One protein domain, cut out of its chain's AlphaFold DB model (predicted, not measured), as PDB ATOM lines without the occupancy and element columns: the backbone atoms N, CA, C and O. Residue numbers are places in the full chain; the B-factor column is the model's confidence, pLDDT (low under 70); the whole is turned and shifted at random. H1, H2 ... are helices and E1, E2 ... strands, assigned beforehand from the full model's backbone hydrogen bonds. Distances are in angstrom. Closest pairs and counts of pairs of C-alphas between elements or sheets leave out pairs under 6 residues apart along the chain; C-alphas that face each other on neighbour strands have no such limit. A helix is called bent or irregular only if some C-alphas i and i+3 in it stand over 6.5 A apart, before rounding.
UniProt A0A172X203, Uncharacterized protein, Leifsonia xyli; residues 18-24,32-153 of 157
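AT A GLANCE: This is residues 18 to 24 and 32 to 153 of the 157 residues of an uncharacterized protein of Leifsonia xyli (UniProt A0A172X203). The model is elongated, with two unequal lobes in a row. In the larger lobe the hairpin E1 E2 packs on two long helices that run side by side in opposite ways, H3 next to E1 and H4 next to E2, while H2 crosses H3. The smaller lobe holds the short hairpin E3 E4 with H5 near E4, and H1 only just reaches H5. The printed part has 129 residues, with five named helices and four named strands in the order H1 H2 H3 E1 E2 H4 E3 E4 H5; both two-stranded sheets are antiparallel and the class is mixed, helices and strands. The whole is compact, with a radius of gyration of the C-alphas of 15.4 A, and spans 50 by 26 by 23 A.

IN THESE COORDINATES: H1, residues 18 to 24, begins at C-alpha 18 (171.290, 101.846, 126.246) and is 9.3 A long. H2, residues 34 to 45, measures 16.7 A. H3, residues 55 to 69, measures 20.9 A and is irregular: C-alphas 56 and 59 are 7.4 A apart. E1, residues 75 to 82, and E2, residues 85 to 92, measure 21.6 A and 23.0 A. H4, residues 98 to 115, is the longest helix at 25.6 A and begins at C-alpha 98 (181.510, 131.628, 103.284). E3, residues 127 to 130, and E4, residues 134 to 137, are short. H5, residues 142 to 152, measures 15.7 A and ends at C-alpha 152 (165.365, 99.195, 134.404).

HOW THE PARTS SIT: E1 and E2 form a hairpin at 157 degrees, with N 76 and O 91 2.8 A apart, within hydrogen-bond range. The closest C-alphas of E2 and H4 are those of Pro 86 and Glu 112, 5.5 A; of H3 and E1, those of Leu 68 and Phe 75, 6.2 A. H3 and H4 touch at a shallow tilt of 17 degrees, opposite ways, closest at the C-alphas of Trp 57 and Ala 115, 6.2 A. H2 touches H3 at a steep tilt of 61 degrees, closest at the C-alphas of Tyr 40 and Ser 58, 5.0 A. H2 and H4 are apart. E3 and E4 form a hairpin at 152 degrees, with N 129 and O 135 2.7 A apart, within hydrogen-bond range. The closest C-alphas of E2 and E4, those of Leu 85 and Thr 135, are 7.3 A apart. E4 and H5 are near each other, with 5 pairs of C-alphas within 10 A. H1 and H5 only just touch, with 3 pairs of C-alphas within 8 A, closest at Thr 19 and Trp 149, 7.6 A. Every O i to N i+4 pair is within hydrogen-bond range in H1, H2, H4 and H5, and 9 of 11 in H3.

THE WHOLE: The two C-alphas farthest apart, those of Ser 97 and Glu 151, are 50.8 A apart. Residues 25 to 31 are not printed, and C-alphas 24 and 32 are 11.4 A apart across this cut. The link from H4 to E3, 11 residues, is long. The mean pLDDT of the printed part is 82.5; residues 18 to 24, 32 to 33 and 50 to 52 are under 70.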
ATOM      1  N   THR A  18     171.807 103.219 126.143       41.69
ATOM      2  CA  THR A  18     171.290 101.846 126.246       41.69
ATOM      3  C   THR A  18     169.769 101.853 126.359       41.69
ATOM      4  O   THR A  18     169.115 101.050 125.706       41.69
ATOM      5  N   THR A  19     169.187 102.814 127.091       43.94
ATOM      6  CA  THR A  19     167.737 103.063 127.119       43.94
ATOM      7  C   THR A  19     167.183 103.334 125.733       43.94
ATOM      8  O   THR A  19     166.168 102.747 125.372       43.94
ATOM      9  N   LEU A  20     167.865 104.167 124.955       45.94
ATOM     10  CA  LEU A  20     167.551 104.493 123.574       45.94
ATOM     11  C   LEU A  20     167.768 103.296 122.649       45.94
ATOM     12  O   LEU A  20     166.973 103.145 121.741       45.94
ATOM     13  N   SER A  21     168.734 102.406 122.907       40.12
ATOM     14  CA  SER A  21     168.886 101.140 122.167       40.12
ATOM     15  C   SER A  21     167.763 100.144 122.476       40.12
ATOM     16  O   SER A  21     167.117  99.665 121.552       40.12
ATOM     17  N   THR A  22     167.420  99.906 123.751       40.91
ATOM     18  CA  THR A  22     166.280  99.033 124.115       40.91
ATOM     19  C   THR A  22     164.940  99.648 123.701       40.91
ATOM     20  O   THR A  22     163.958  98.948 123.474       40.91
ATOM     21  N   MET A  23     164.870 100.981 123.629       41.00
ATOM     22  CA  MET A  23     163.722 101.693 123.080       41.00
ATOM     23  C   MET A  23     163.781 101.861 121.574       41.00
ATOM     24  O   MET A  23     162.735 102.150 121.034       41.00
ATOM     25  N   SER A  24     164.911 101.656 120.903       39.25
ATOM     26  CA  SER A  24     165.020 101.538 119.445       39.25
ATOM     27  C   SER A  24     164.455 100.180 119.028       39.25
ATOM     28  O   SER A  24     163.535 100.130 118.218       39.25
ATOM     29  N   LEU A  32     156.092 105.191 114.114       58.81
ATOM     30  CA  LEU A  32     156.612 106.330 113.385       58.81
ATOM     31  C   LEU A  32     155.518 106.765 112.414       58.81
ATOM     32  O   LEU A  32     154.824 105.939 111.810       58.81
ATOM     33  N   LEU A  33     155.338 108.074 112.271       67.81
ATOM     34  CA  LEU A  33     154.550 108.556 111.146       67.81
ATOM     35  C   LEU A  33     155.182 107.985 109.859       67.81
ATOM     36  O   LEU A  33     156.412 107.913 109.802       67.81
ATOM     37  N   PRO A  34     154.397 107.567 108.849       71.75
ATOM     38  CA  PRO A  34     154.942 106.956 107.630       71.75
ATOM     39  C   PRO A  34     156.081 107.769 107.002       71.75
ATOM     40  O   PRO A  34     157.086 107.208 106.573       71.75
ATOM     41  N   ASP A  35     155.970 109.096 107.057       71.94
ATOM     42  CA  ASP A  35     156.995 110.021 106.571       71.94
ATOM     43  C   ASP A  35     158.299 109.936 107.378       71.94
ATOM     44  O   ASP A  35     159.386 110.026 106.812       71.94
ATOM     45  N   ALA A  36     158.215 109.713 108.691       77.81
ATOM     46  CA  ALA A  36     159.368 109.554 109.572       77.81
ATOM     47  C   ALA A  36     160.071 108.211 109.390       77.81
ATOM     48  O   ALA A  36     161.299 108.183 109.340       77.81
ATOM     49  N   ALA A  37     159.310 107.125 109.226       77.56
ATOM     50  CA  ALA A  37     159.861 105.814 108.892       77.56
ATOM     51  C   ALA A  37     160.592 105.851 107.542       77.56
ATOM     52  O   ALA A  37     161.771 105.513 107.464       77.56
ATOM     53  N   GLY A  38     159.935 106.371 106.499       80.38
ATOM     54  CA  GLY A  38     160.558 106.502 105.183       80.38
ATOM     55  C   GLY A  38     161.769 107.438 105.186       80.38
ATOM     56  O   GLY A  38     162.746 107.192 104.480       80.38
ATOM     57  N   ALA A  39     161.749 108.508 105.989       85.50
ATOM     58  CA  ALA A  39     162.906 109.383 106.138       85.50
ATOM     59  C   ALA A  39     164.074 108.695 106.859       85.50
ATOM     60  O   ALA A  39     165.221 108.863 106.446       85.50
ATOM     61  N   TYR A  40     163.790 107.903 107.895       85.06
ATOM     62  CA  TYR A  40     164.796 107.134 108.627       85.06
ATOM     63  C   TYR A  40     165.504 106.147 107.694       85.06
ATOM     64  O   TYR A  40     166.723 106.203 107.553       85.06
ATOM     65  N   GLU A  41     164.745 105.337 106.953       86.06
ATOM     66  CA  GLU A  41     165.286 104.387 105.969       86.06
ATOM     67  C   GLU A  41     166.159 105.071 104.909       86.06
ATOM     68  O   GLU A  41     167.256 104.604 104.594       86.06
ATOM     69  N   LYS A  42     165.712 106.219 104.383       87.06
ATOM     70  CA  LYS A  42     166.489 107.002 103.410       87.06
ATOM     71  C   LYS A  42     167.807 107.506 103.987       87.06
ATOM     72  O   LYS A  42     168.793 107.540 103.256       87.06
ATOM     73  N   LEU A  43     167.832 107.919 105.254       87.12
ATOM     74  CA  LEU A  43     169.053 108.373 105.924       87.12
ATOM     75  C   LEU A  43     170.025 107.215 106.171       87.12
ATOM     76  O   LEU A  43     171.221 107.367 105.920       87.12
ATOM     77  N   LEU A  44     169.522 106.042 106.560       84.62
ATOM     78  CA  LEU A  44     170.341 104.833 106.679       84.62
ATOM     79  C   LEU A  44     170.971 104.436 105.341       84.62
ATOM     80  O   LEU A  44     172.167 104.157 105.276       84.62
ATOM     81  N   ALA A  45     170.198 104.485 104.252       86.75
ATOM     82  CA  ALA A  45     170.671 104.131 102.913       86.75
ATOM     83  C   ALA A  45     171.832 105.009 102.411       86.75
ATOM     84  O   ALA A  45     172.556 104.614 101.499       86.75
ATOM     85  N   VAL A  46     172.022 106.195 102.996       83.25
ATOM     86  CA  VAL A  46     173.096 107.131 102.632       83.25
ATOM     87  C   VAL A  46     174.207 107.200 103.683       83.25
ATOM     88  O   VAL A  46     175.047 108.097 103.627       83.25
ATOM     89  N   GLY A  47     174.223 106.248 104.621       81.44
ATOM     90  CA  GLY A  47     175.317 106.051 105.569       81.44
ATOM     91  C   GLY A  47     175.273 106.941 106.810       81.44
ATOM     92  O   GLY A  47     176.330 107.210 107.380       81.44
ATOM     93  N   PHE A  48     174.095 107.418 107.234       80.56
ATOM     94  CA  PHE A  48     173.968 108.013 108.570       80.56
ATOM     95  C   PHE A  48     174.196 106.961 109.657       80.56
ATOM     96  O   PHE A  48     173.774 105.814 109.528       80.56
ATOM     97  N   ASP A  49     174.850 107.384 110.736       73.06
ATOM     98  CA  ASP A  49     175.138 106.538 111.889       73.06
ATOM     99  C   ASP A  49     173.869 106.302 112.719       73.06
ATOM    100  O   ASP A  49     173.244 107.254 113.191       73.06
ATOM    101  N   THR A  50     173.493 105.034 112.902       64.38
ATOM    102  CA  THR A  50     172.321 104.612 113.680       64.38
ATOM    103  C   THR A  50     172.420 104.969 115.156       64.38
ATOM    104  O   THR A  50     171.387 105.190 115.779       64.38
ATOM    105  N   GLU A  51     173.630 105.041 115.723       67.19
ATOM    106  CA  GLU A  51     173.819 105.397 117.135       67.19
ATOM    107  C   GLU A  51     173.523 106.879 117.392       67.19
ATOM    108  O   GLU A  51     173.149 107.268 118.498       67.19
ATOM    109  N   GLU A  52     173.662 107.711 116.361       67.69
ATOM    110  CA  GLU A  52     173.417 109.150 116.436       67.69
ATOM    111  C   GLU A  52     172.044 109.546 115.852       67.69
ATOM    112  O   GLU A  52     171.594 110.688 116.017       67.69
ATOM    113  N   LEU A  53     171.364 108.615 115.169       73.12
ATOM    114  CA  LEU A  53     170.121 108.858 114.442       73.12
ATOM    115  C   LEU A  53     168.886 108.508 115.279       73.12
ATOM    116  O   LEU A  53     168.462 107.360 115.386       73.12
ATOM    117  N   ILE A  54     168.238 109.548 115.790       80.38
ATOM    118  CA  ILE A  54     166.962 109.443 116.497       80.38
ATOM    119  C   ILE A  54     165.809 109.421 115.488       80.38
ATOM    120  O   ILE A  54     165.592 110.389 114.753       80.38
ATOM    121  N   ALA A  55     165.041 108.329 115.474       79.12
ATOM    122  CA  ALA A  55     164.029 108.054 114.453       79.12
ATOM    123  C   ALA A  55     162.980 109.171 114.300       79.12
ATOM    124  O   ALA A  55     162.605 109.527 113.180       79.12
ATOM    125  N   GLY A  56     162.564 109.800 115.401       82.38
ATOM    126  CA  GLY A  56     161.612 110.909 115.386       82.38
ATOM    127  C   GLY A  56     162.143 112.200 114.750       82.38
ATOM    128  O   GLY A  56     161.349 113.069 114.386       82.38
ATOM    129  N   TRP A  57     163.454 112.340 114.564       86.81
ATOM    130  CA  TRP A  57     164.073 113.511 113.933       86.81
ATOM    131  C   TRP A  57     164.463 113.281 112.470       86.81
ATOM    132  O   TRP A  57     164.927 114.203 111.803       86.81
ATOM    133  N   SER A  58     164.223 112.080 111.940       87.06
ATOM    134  CA  SER A  58     164.643 111.680 110.593       87.06
ATOM    135  C   SER A  58     164.080 112.564 109.489       87.06
ATOM    136  O   SER A  58     164.795 112.891 108.550       87.06
ATOM    137  N   VAL A  59     162.821 113.002 109.606       87.31
ATOM    138  CA  VAL A  59     162.200 113.901 108.613       87.31
ATOM    139  C   VAL A  59     162.965 115.220 108.526       87.31
ATOM    140  O   VAL A  59     163.315 115.669 107.439       87.31
ATOM    141  N   ILE A  60     163.282 115.799 109.685       89.75
ATOM    142  CA  ILE A  60     163.974 117.087 109.807       89.75
ATOM    143  C   ILE A  60     165.402 116.969 109.265       89.75
ATOM    144  O   ILE A  60     165.873 117.832 108.525       89.75
ATOM    145  N   LEU A  61     166.088 115.874 109.604       89.94
ATOM    146  CA  LEU A  61     167.439 115.596 109.125       89.94
ATOM    147  C   LEU A  61     167.495 115.361 107.619       89.94
ATOM    148  O   LEU A  61     168.412 115.857 106.962       89.94
ATOM    149  N   LEU A  62     166.527 114.628 107.071       90.19
ATOM    150  CA  LEU A  62     166.447 114.384 105.640       90.19
ATOM    151  C   LEU A  62     166.200 115.686 104.876       90.19
ATOM    152  O   LEU A  62     166.922 115.962 103.921       90.19
ATOM    153  N   GLU A  63     165.262 116.517 105.334       91.31
ATOM    154  CA  GLU A  63     164.979 117.814 104.713       91.31
ATOM    155  C   GLU A  63     166.199 118.745 104.765       91.31
ATOM    156  O   GLU A  63     166.580 119.339 103.751       91.31
ATOM    157  N   LEU A  64     166.866 118.840 105.922       92.75
ATOM    158  CA  LEU A  64     168.090 119.627 106.057       92.75
ATOM    159  C   LEU A  64     169.167 119.128 105.089       92.75
ATOM    160  O   LEU A  64     169.773 119.928 104.378       92.75
ATOM    161  N   ARG A  65     169.385 117.813 105.020       91.88
ATOM    162  CA  ARG A  65     170.361 117.211 104.109       91.88
ATOM    163  C   ARG A  65     170.047 117.536 102.652       91.88
ATOM    164  O   ARG A  65     170.945 117.964 101.934       91.88
ATOM    165  N   GLU A  66     168.809 117.333 102.210       91.00
ATOM    166  CA  GLU A  66     168.393 117.607 100.830       91.00
ATOM    167  C   GLU A  66     168.588 119.087 100.483       91.00
ATOM    168  O   GLU A  66     169.132 119.417  99.427       91.00
ATOM    169  N   ARG A  67     168.249 119.986 101.414       91.56
ATOM    170  CA  ARG A  67     168.455 121.428 101.257       91.56
ATOM    171  C   ARG A  67     169.932 121.809 101.136       91.56
ATOM    172  O   ARG A  67     170.255 122.694 100.345       91.56
ATOM    173  N   LEU A  68     170.819 121.181 101.910       91.25
ATOM    174  CA  LEU A  68     172.263 121.428 101.822       91.25
ATOM    175  C   LEU A  68     172.864 120.829 100.548       91.25
ATOM    176  O   LEU A  68     173.604 121.519  99.850       91.25
ATOM    177  N   ALA A  69     172.482 119.602 100.193       89.38
ATOM    178  CA  ALA A  69     172.941 118.926  98.981       89.38
ATOM    179  C   ALA A  69     172.530 119.674  97.703       89.38
ATOM    180  O   ALA A  69     173.307 119.742  96.753       89.38
ATOM    181  N   ALA A  70     171.344 120.296  97.689       90.25
ATOM    182  CA  ALA A  70     170.892 121.145  96.585       90.25
ATOM    183  C   ALA A  70     171.732 122.424  96.412       90.25
ATOM    184  O   ALA A  70     171.701 123.036  95.345       90.25
ATOM    185  N   ARG A  71     172.465 122.846  97.450       89.56
ATOM    186  CA  ARG A  71     173.399 123.977  97.375       89.56
ATOM    187  C   ARG A  71     174.800 123.555  96.992       89.56
ATOM    188  O   ARG A  71     175.402 124.174  96.124       89.56
ATOM    189  N   SER A  72     175.317 122.533  97.660       88.12
ATOM    190  CA  SER A  72     176.613 121.960  97.340       88.12
ATOM    191  C   SER A  72     176.645 120.489  97.749       88.12
ATOM    192  O   SER A  72     176.303 120.175  98.893       88.12
ATOM    193  N   PRO A  73     177.104 119.588  96.863       88.00
ATOM    194  CA  PRO A  73     177.307 118.187  97.216       88.00
ATOM    195  C   PRO A  73     178.436 117.996  98.239       88.00
ATOM    196  O   PRO A  73     178.522 116.934  98.843       88.00
ATOM    197  N   GLU A  74     179.275 119.015  98.459       89.94
ATOM    198  CA  GLU A  74     180.381 118.974  99.421       89.94
ATOM    199  C   GLU A  74     179.912 119.020 100.877       89.94
ATOM    200  O   GLU A  74     180.709 118.766 101.777       89.94
ATOM    201  N   PHE A  75     178.646 119.368 101.138       91.12
ATOM    202  CA  PHE A  75     178.113 119.364 102.494       91.12
ATOM    203  C   PHE A  75     177.848 117.943 102.993       91.12
ATOM    204  O   PHE A  75     177.074 117.182 102.415       91.12
ATOM    205  N   VAL A  76     178.411 117.639 104.157       87.00
ATOM    206  CA  VAL A  76     178.173 116.412 104.914       87.00
ATOM    207  C   VAL A  76     177.504 116.782 106.229       87.00
ATOM    208  O   VAL A  76     178.019 117.592 106.995       87.00
ATOM    209  N   LEU A  77     176.354 116.181 106.512       87.75
ATOM    210  CA  LEU A  77     175.590 116.447 107.726       87.75
ATOM    211  C   LEU A  77     175.818 115.333 108.754       87.75
ATOM    212  O   LEU A  77     175.776 114.152 108.417       87.75
ATOM    213  N   ARG A  78     176.019 115.716 110.015       83.88
ATOM    214  CA  ARG A  78     175.948 114.818 111.175       83.88
ATOM    215  C   ARG A  78     174.880 115.312 112.138       83.88
ATOM    216  O   ARG A  78     174.671 116.518 112.282       83.88
ATOM    217  N   ALA A  79     174.248 114.371 112.820       83.38
ATOM    218  CA  ALA A  79     173.330 114.628 113.915       83.38
ATOM    219  C   ALA A  79     173.937 114.049 115.184       83.38
ATOM    220  O   ALA A  79     174.558 113.003 115.112       83.38
ATOM    221  N   LYS A  80     173.782 114.714 116.322       80.06
ATOM    222  CA  LYS A  80     174.133 114.174 117.637       80.06
ATOM    223  C   LYS A  80     173.093 114.598 118.647       80.06
ATOM    224  O   LYS A  80     172.600 115.719 118.589       80.06
ATOM    225  N   GLU A  81     172.810 113.741 119.614       80.00
ATOM    226  CA  GLU A  81     172.058 114.145 120.793       80.00
ATOM    227  C   GLU A  81     173.004 114.780 121.823       80.00
ATOM    228  O   GLU A  81     174.041 114.217 122.188       80.00
ATOM    229  N   LYS A  82     172.650 115.968 122.313       78.19
ATOM    230  CA  LYS A  82     173.355 116.660 123.392       78.19
ATOM    231  C   LYS A  82     172.340 117.188 124.398       78.19
ATOM    232  O   LYS A  82     171.508 118.018 124.056       78.19
ATOM    233  N   PHE A  83     172.423 116.719 125.645       72.00
ATOM    234  CA  PHE A  83     171.468 117.066 126.714       72.00
ATOM    235  C   PHE A  83     170.000 116.839 126.309       72.00
ATOM    236  O   PHE A  83     169.137 117.669 126.582       72.00
ATOM    237  N   ALA A  84     169.736 115.730 125.617       74.12
ATOM    238  CA  ALA A  84     168.430 115.394 125.058       74.12
ATOM    239  C   ALA A  84     167.861 116.360 124.017       74.12
ATOM    240  O   ALA A  84     166.666 116.347 123.712       74.12
ATOM    241  N   LEU A  85     168.734 117.177 123.436       78.25
ATOM    242  CA  LEU A  85     168.420 118.047 122.324       78.25
ATOM    243  C   LEU A  85     169.215 117.635 121.083       78.25
ATOM    244  O   LEU A  85     170.337 117.132 121.193       78.25
ATOM    245  N   PRO A  86     168.642 117.855 119.896       81.25
ATOM    246  CA  PRO A  86     169.340 117.657 118.640       81.25
ATOM    247  C   PRO A  86     170.470 118.679 118.522       81.25
ATOM    248  O   PRO A  86     170.297 119.860 118.813       81.25
ATOM    249  N   THR A  87     171.632 118.229 118.074       86.75
ATOM    250  CA  THR A  87     172.711 119.077 117.578       86.75
ATOM    251  C   THR A  87     173.032 118.633 116.161       86.75
ATOM    252  O   THR A  87     173.413 117.484 115.936       86.75
ATOM    253  N   PHE A  88     172.863 119.531 115.200       88.75
ATOM    254  CA  PHE A  88     173.091 119.269 113.788       88.75
ATOM    255  C   PHE A  88     174.318 120.038 113.331       88.75
ATOM    256  O   PHE A  88     174.392 121.257 113.463       88.75
ATOM    257  N   VAL A  89     175.294 119.325 112.778       85.69
ATOM    258  CA  VAL A  89     176.537 119.940 112.316       85.69
ATOM    259  C   VAL A  89     176.740 119.624 110.847       85.69
ATOM    260  O   VAL A  89     176.843 118.461 110.454       85.69
ATOM    261  N   ALA A  90     176.785 120.682 110.041       87.69
ATOM    262  CA  ALA A  90     177.178 120.614 108.646       87.69
ATOM    263  C   ALA A  90     178.695 120.812 108.547       87.69
ATOM    264  O   ALA A  90     179.231 121.844 108.949       87.69
ATOM    265  N   TYR A  91     179.376 119.815 108.004       87.00
ATOM    266  CA  TYR A  91     180.779 119.865 107.617       87.00
ATOM    267  C   TYR A  91     180.871 119.919 106.094       87.00
ATOM    268  O   TYR A  91     179.883 119.687 105.399       87.00
ATOM    269  N   TYR A  92     182.050 120.225 105.569       88.88
ATOM    270  CA  TYR A  92     182.278 120.293 104.133       88.88
ATOM    271  C   TYR A  92     183.595 119.620 103.757       88.88
ATOM    272  O   TYR A  92     184.577 119.723 104.493       88.88
ATOM    273  N   THR A  93     183.598 118.906 102.632       87.31
ATOM    274  CA  THR A  93     184.758 118.143 102.135       87.31
ATOM    275  C   THR A  93     185.573 118.870 101.071       87.31
ATOM    276  O   THR A  93     186.692 118.453 100.779       87.31
ATOM    277  N   GLY A  94     185.045 119.967 100.533       87.31
ATOM    278  CA  GLY A  94     185.664 120.752  99.472       87.31
ATOM    279  C   GLY A  94     185.486 122.254  99.669       87.31
ATOM    280  O   GLY A  94     185.153 122.729 100.760       87.31
ATOM    281  N   ASP A  95     185.704 123.009  98.594       89.06
ATOM    282  CA  ASP A  95     185.587 124.463  98.614       89.06
ATOM    283  C   ASP A  95     184.118 124.893  98.611       89.06
ATOM    284  O   ASP A  95     183.376 124.708  97.646       89.06
ATOM    285  N   VAL A  96     183.705 125.507  99.715       91.38
ATOM    286  CA  VAL A  96     182.364 126.056  99.911       91.38
ATOM    287  C   VAL A  96     182.493 127.537 100.236       91.38
ATOM    288  O   VAL A  96     183.348 127.931 101.032       91.38
ATOM    289  N   SER A  97     181.641 128.368  99.633       92.62
ATOM    290  CA  SER A  97     181.641 129.810  99.888       92.62
ATOM    291  C   SER A  97     181.300 130.118 101.354       92.62
ATOM    292  O   SER A  97     180.497 129.423 101.977       92.62
ATOM    293  N   GLU A  98     181.857 131.194 101.917       93.38
ATOM    294  CA  GLU A  98     181.510 131.628 103.284       93.38
ATOM    295  C   GLU A  98     180.012 131.933 103.437       93.38
ATOM    296  O   GLU A  98     179.415 131.681 104.484       93.38
ATOM    297  N   GLN A  99     179.371 132.409 102.366       93.38
ATOM    298  CA  GLN A  99     177.929 132.625 102.340       93.38
ATOM    299  C   GLN A  99     177.156 131.308 102.489       93.38
ATOM    300  O   GLN A  99     176.187 131.249 103.248       93.38
ATOM    301  N   ASP A 100     177.569 130.244 101.801       92.44
ATOM    302  CA  ASP A 100     176.907 128.944 101.907       92.44
ATOM    303  C   ASP A 100     177.167 128.274 103.252       92.44
ATOM    304  O   ASP A 100     176.243 127.677 103.804       92.44
ATOM    305  N   LYS A 101     178.364 128.438 103.831       92.56
ATOM    306  CA  LYS A 101     178.648 127.998 105.207       92.56
ATOM    307  C   LYS A 101     177.698 128.664 106.203       92.56
ATOM    308  O   LYS A 101     177.042 127.973 106.981       92.56
ATOM    309  N   ALA A 102     177.538 129.987 106.126       92.94
ATOM    310  CA  ALA A 102     176.625 130.724 106.998       92.94
ATOM    311  C   ALA A 102     175.161 130.273 106.833       92.94
ATOM    312  O   ALA A 102     174.423 130.146 107.816       92.94
ATOM    313  N   VAL A 103     174.730 129.990 105.598       92.62
ATOM    314  CA  VAL A 103     173.385 129.454 105.344       92.62
ATOM    315  C   VAL A 103     173.230 128.041 105.900       92.62
ATOM    316  O   VAL A 103     172.187 127.748 106.487       92.62
ATOM    317  N   ALA A 104     174.244 127.186 105.771       93.00
ATOM    318  CA  ALA A 104     174.210 125.837 106.319       93.00
ATOM    319  C   ALA A 104     174.082 125.846 107.846       93.00
ATOM    320  O   ALA A 104     173.213 125.169 108.394       93.00
ATOM    321  N   GLU A 105     174.858 126.687 108.534       92.62
ATOM    322  CA  GLU A 105     174.740 126.855 109.986       92.62
ATOM    323  C   GLU A 105     173.380 127.422 110.412       92.62
ATOM    324  O   GLU A 105     172.834 127.052 111.452       92.62
ATOM    325  N   SER A 106     172.823 128.363 109.646       93.69
ATOM    326  CA  SER A 106     171.496 128.915 109.928       93.69
ATOM    327  C   SER A 106     170.401 127.856 109.761       93.69
ATOM    328  O   SER A 106     169.530 127.734 110.623       93.69
ATOM    329  N   ALA A 107     170.471 127.050 108.698       92.88
ATOM    330  CA  ALA A 107     169.534 125.960 108.450       92.88
ATOM    331  C   ALA A 107     169.640 124.853 109.512       92.88
ATOM    332  O   ALA A 107     168.611 124.340 109.957       92.88
ATOM    333  N   ALA A 108     170.857 124.531 109.962       92.25
ATOM    334  CA  ALA A 108     171.090 123.593 111.056       92.25
ATOM    335  C   ALA A 108     170.440 124.081 112.359       92.25
ATOM    336  O   ALA A 108     169.604 123.375 112.916       92.25
ATOM    337  N   ARG A 109     170.706 125.328 112.775       91.81
ATOM    338  CA  ARG A 109     170.096 125.935 113.976       91.81
ATOM    339  C   ARG A 109     168.570 125.983 113.916       91.81
ATOM    340  O   ARG A 109     167.894 125.727 114.910       91.81
ATOM    341  N   TYR A 110     168.010 126.305 112.751       91.56
ATOM    342  CA  TYR A 110     166.561 126.265 112.558       91.56
ATOM    343  C   TYR A 110     166.014 124.848 112.763       91.56
ATOM    344  O   TYR A 110     165.047 124.649 113.495       91.56
ATOM    345  N   SER A 111     166.674 123.859 112.168       91.19
ATOM    346  CA  SER A 111     166.281 122.454 112.265       91.19
ATOM    347  C   SER A 111     166.384 121.933 113.703       91.19
ATOM    348  O   SER A 111     165.488 121.226 114.155       91.19
ATOM    349  N   GLU A 112     167.414 122.328 114.458       91.62
ATOM    350  CA  GLU A 112     167.534 122.028 115.894       91.62
ATOM    351  C   GLU A 112     166.349 122.598 116.684       91.62
ATOM    352  O   GLU A 112     165.772 121.910 117.526       91.62
ATOM    353  N   SER A 113     165.933 123.832 116.380       90.31
ATOM    354  CA  SER A 113     164.765 124.449 117.013       90.31
ATOM    355  C   SER A 113     163.481 123.668 116.720       90.31
ATOM    356  O   SER A 113     162.721 123.388 117.648       90.31
ATOM    357  N   VAL A 114     163.263 123.233 115.476       90.31
ATOM    358  CA  VAL A 114     162.111 122.386 115.121       90.31
ATOM    359  C   VAL A 114     162.174 121.039 115.847       90.31
ATOM    360  O   VAL A 114     161.189 120.597 116.445       90.31
ATOM    361  N   ALA A 115     163.340 120.397 115.860       89.00
ATOM    362  CA  ALA A 115     163.516 119.097 116.492       89.00
ATOM    363  C   ALA A 115     163.400 119.171 118.033       89.00
ATOM    364  O   ALA A 115     162.891 118.234 118.646       89.00
ATOM    365  N   SER A 116     163.713 120.314 118.661       89.25
ATOM    366  CA  SER A 116     163.474 120.565 120.098       89.25
ATOM    367  C   SER A 116     161.988 120.591 120.501       89.25
ATOM    368  O   SER A 116     161.652 120.458 121.679       89.25
ATOM    369  N   LEU A 117     161.093 120.733 119.521       89.81
ATOM    370  CA  LEU A 117     159.636 120.707 119.676       89.81
ATOM    371  C   LEU A 117     159.018 119.450 119.048       89.81
ATOM    372  O   LEU A 117     157.799 119.350 118.903       89.81
ATOM    373  N   THR A 118     159.850 118.479 118.674       89.00
ATOM    374  CA  THR A 118     159.441 117.253 117.994       89.00
ATOM    375  C   THR A 118     159.791 116.050 118.853       89.00
ATOM    376  O   THR A 118     160.921 115.895 119.312       89.00
ATOM    377  N   CYS A 119     158.810 115.177 119.071       88.81
ATOM    378  CA  CYS A 119     158.997 113.940 119.811       88.81
ATOM    379  C   CYS A 119     160.102 113.094 119.170       88.81
ATOM    380  O   CYS A 119     159.990 112.716 118.001       88.81
ATOM    381  N   GLN A 120     161.110 112.739 119.967       86.50
ATOM    382  CA  GLN A 120     162.265 111.941 119.547       86.50
ATOM    383  C   GLN A 120     161.889 110.559 118.988       86.50
ATOM    384  O   GLN A 120     162.639 109.985 118.211       86.50
ATOM    385  N   TRP A 121     160.708 110.025 119.309       82.06
ATOM    386  CA  TRP A 121     160.337 108.656 118.924       82.06
ATOM    387  C   TRP A 121     159.330 108.547 117.794       82.06
ATOM    388  O   TRP A 121     159.309 107.536 117.111       82.06
ATOM    389  N   CYS A 122     158.457 109.537 117.611       82.69
ATOM    390  CA  CYS A 122     157.336 109.402 116.673       82.69
ATOM    391  C   CYS A 122     157.142 110.604 115.749       82.69
ATOM    392  O   CYS A 122     156.143 110.657 115.034       82.69
ATOM    393  N   SER A 123     158.046 111.588 115.796       87.69
ATOM    394  CA  SER A 123     157.998 112.824 114.995       87.69
ATOM    395  C   SER A 123     156.773 113.719 115.207       87.69
ATOM    396  O   SER A 123     156.640 114.752 114.560       87.69
ATOM    397  N   ARG A 124     155.863 113.365 116.118       87.88
ATOM    398  CA  ARG A 124     154.735 114.229 116.485       87.88
ATOM    399  C   ARG A 124     155.227 115.437 117.282       87.88
ATOM    400  O   ARG A 124     156.266 115.330 117.937       87.88
ATOM    401  N   PRO A 125     154.455 116.536 117.332       90.38
ATOM    402  CA  PRO A 125     154.733 117.634 118.248       90.38
ATOM    403  C   PRO A 125     154.971 117.122 119.674       90.38
ATOM    404  O   PRO A 125     154.197 116.326 120.214       90.38
ATOM    405  N   GLY A 126     156.084 117.549 120.255       89.44
ATOM    406  CA  GLY A 126     156.540 117.181 121.585       89.44
ATOM    407  C   GLY A 126     156.882 118.418 122.402       89.44
ATOM    408  O   GLY A 126     156.823 119.548 121.922       89.44
ATOM    409  N   ARG A 127     157.236 118.203 123.667       89.56
ATOM    410  CA  ARG A 127     157.783 119.260 124.519       89.56
ATOM    411  C   ARG A 127     158.917 118.714 125.379       89.56
ATOM    412  O   ARG A 127     158.885 117.515 125.681       89.56
ATOM    413  N   PRO A 128     159.883 119.558 125.777       88.38
ATOM    414  CA  PRO A 128     160.908 119.172 126.733       88.38
ATOM    415  C   PRO A 128     160.289 118.628 128.024       88.38
ATOM    416  O   PRO A 128     159.303 119.165 128.536       88.38
ATOM    417  N   ARG A 129     160.869 117.547 128.531       86.44
ATOM    418  CA  ARG A 129     160.519 116.843 129.764       86.44
ATOM    419  C   ARG A 129     161.770 116.711 130.608       86.44
ATOM    420  O   ARG A 129     162.862 116.532 130.075       86.44
ATOM    421  N   SER A 130     161.586 116.795 131.915       82.56
ATOM    422  CA  SER A 130     162.666 116.694 132.898       82.56
ATOM    423  C   SER A 130     162.176 116.042 134.193       82.56
ATOM    424  O   SER A 130     162.623 116.404 135.274       82.56
ATOM    425  N   GLU A 131     161.178 115.161 134.096       74.44
ATOM    426  CA  GLU A 131     160.545 114.526 135.258       74.44
ATOM    427  C   GLU A 131     161.481 113.469 135.865       74.44
ATOM    428  O   GLU A 131     162.104 113.710 136.891       74.44
ATOM    429  N   LYS A 132     161.605 112.311 135.201       71.88
ATOM    430  CA  LYS A 132     162.593 111.259 135.518       71.88
ATOM    431  C   LYS A 132     163.686 111.135 134.455       71.88
ATOM    432  O   LYS A 132     164.751 110.593 134.712       71.88
ATOM    433  N   ILE A 133     163.401 111.638 133.259       75.75
ATOM    434  CA  ILE A 133     164.259 111.582 132.081       75.75
ATOM    435  C   ILE A 133     164.281 112.963 131.434       75.75
ATOM    436  O   ILE A 133     163.249 113.638 131.361       75.75
ATOM    437  N   ILE A 134     165.456 113.382 130.970       81.56
ATOM    438  CA  ILE A 134     165.603 114.580 130.143       81.56
ATOM    439  C   ILE A 134     165.344 114.143 128.701       81.56
ATOM    440  O   ILE A 134     166.061 113.287 128.195       81.56
ATOM    441  N   THR A 135     164.294 114.665 128.061       85.12
ATOM    442  CA  THR A 135     163.942 114.321 126.670       85.12
ATOM    443  C   THR A 135     162.935 115.291 126.047       85.12
ATOM    444  O   THR A 135     162.311 116.077 126.753       85.12
ATOM    445  N   VAL A 136     162.722 115.222 124.729       88.19
ATOM    446  CA  VAL A 136     161.572 115.820 124.039       88.19
ATOM    447  C   VAL A 136     160.581 114.718 123.664       88.19
ATOM    448  O   VAL A 136     160.818 113.926 122.751       88.19
ATOM    449  N   ALA A 137     159.433 114.691 124.345       89.00
ATOM    450  CA  ALA A 137     158.414 113.660 124.153       89.00
ATOM    451  C   ALA A 137     157.001 114.246 124.031       89.00
ATOM    452  O   ALA A 137     156.628 115.211 124.714       89.00
ATOM    453  N   CYS A 138     156.185 113.627 123.176       89.94
ATOM    454  CA  CYS A 138     154.744 113.862 123.147       89.94
ATOM    455  C   CYS A 138     154.048 113.129 124.307       89.94
ATOM    456  O   CYS A 138     154.607 112.201 124.896       89.94
ATOM    457  N   ASP A 139     152.809 113.517 124.616       89.44
ATOM    458  CA  ASP A 139     152.028 112.901 125.702       89.44
ATOM    459  C   ASP A 139     151.730 111.406 125.463       89.44
ATOM    460  O   ASP A 139     151.460 110.678 126.411       89.44
ATOM    461  N   GLY A 140     151.829 110.926 124.216       87.25
ATOM    462  CA  GLY A 140     151.677 109.504 123.888       87.25
ATOM    463  C   GLY A 140     152.930 108.661 124.143       87.25
ATOM    464  O   GLY A 140     152.815 107.517 124.570       87.25
ATOM    465  N   CYS A 141     154.126 109.208 123.907       85.38
ATOM    466  CA  CYS A 141     155.382 108.472 124.100       85.38
ATOM    467  C   CYS A 141     155.904 108.570 125.539       85.38
ATOM    468  O   CYS A 141     156.576 107.651 125.997       85.38
ATOM    469  N   LEU A 142     155.583 109.649 126.266       86.19
ATOM    470  CA  LEU A 142     156.072 109.865 127.632       86.19
ATOM    471  C   LEU A 142     155.751 108.709 128.605       86.19
ATOM    472  O   LEU A 142     156.676 108.258 129.276       86.19
ATOM    473  N   PRO A 143     154.521 108.164 128.675       85.12
ATOM    474  CA  PRO A 143     154.227 107.062 129.593       85.12
ATOM    475  C   PRO A 143     155.055 105.803 129.310       85.12
ATOM    476  O   PRO A 143     155.494 105.135 130.240       85.12
ATOM    477  N   LEU A 144     155.311 105.506 128.033       83.00
ATOM    478  CA  LEU A 144     156.120 104.355 127.621       83.00
ATOM    479  C   LEU A 144     157.583 104.528 128.031       83.00
ATOM    480  O   LEU A 144     158.228 103.574 128.460       83.00
ATOM    481  N   LEU A 145     158.088 105.757 127.935       79.62
ATOM    482  CA  LEU A 145     159.440 106.103 128.355       79.62
ATOM    483  C   LEU A 145     159.622 105.975 129.865       79.62
ATOM    484  O   LEU A 145     160.608 105.402 130.322       79.62
ATOM    485  N   LEU A 146     158.659 106.480 130.636       83.44
ATOM    486  CA  LEU A 146     158.683 106.380 132.093       83.44
ATOM    487  C   LEU A 146     158.554 104.924 132.556       83.44
ATOM    488  O   LEU A 146     159.282 104.518 133.455       83.44
ATOM    489  N   ALA A 147     157.707 104.120 131.906       81.00
ATOM    490  CA  ALA A 147     157.596 102.691 132.197       81.00
ATOM    491  C   ALA A 147     158.911 101.945 131.913       81.00
ATOM    492  O   ALA A 147     159.392 101.199 132.760       81.00
ATOM    493  N   ALA A 148     159.541 102.196 130.759       77.94
ATOM    494  CA  ALA A 148     160.831 101.593 130.420       77.94
ATOM    495  C   ALA A 148     161.960 102.034 131.370       77.94
ATOM    496  O   ALA A 148     162.883 101.266 131.644       77.94
ATOM    497  N   TRP A 149     161.907 103.271 131.868       79.06
ATOM    498  CA  TRP A 149     162.813 103.750 132.909       79.06
ATOM    499  C   TRP A 149     162.607 102.994 134.224       79.06
ATOM    500  O   TRP A 149     163.578 102.493 134.790       79.06
ATOM    501  N   ASP A 150     161.361 102.883 134.685       81.81
ATOM    502  CA  ASP A 150     161.018 102.236 135.952       81.81
ATOM    503  C   ASP A 150     161.357 100.733 135.942       81.81
ATOM    504  O   ASP A 150     161.889 100.233 136.928       81.81
ATOM    505  N   GLU A 151     161.151 100.026 134.823       78.50
ATOM    506  CA  GLU A 151     161.557  98.617 134.657       78.50
ATOM    507  C   GLU A 151     163.067  98.410 134.854       78.50
ATOM    508  O   GLU A 151     163.484  97.453 135.503       78.50
ATOM    509  N   ARG A 152     163.898  99.307 134.309       70.50
ATOM    510  CA  ARG A 152     165.365  99.195 134.404       70.50
ATOM    511  C   ARG A 152     165.919  99.540 135.778       70.50
ATOM    512  O   ARG A 152     166.975  99.037 136.144       70.50
ATOM    513  N   HIS A 153     165.224 100.400 136.510       73.69
ATOM    514  CA  HIS A 153     165.643 100.854 137.834       73.69
ATOM    515  C   HIS A 153     164.850 100.175 138.955       73.69
ATOM    516  O   HIS A 153     164.942 100.583 140.115       73.69
TER     517      HIS A 153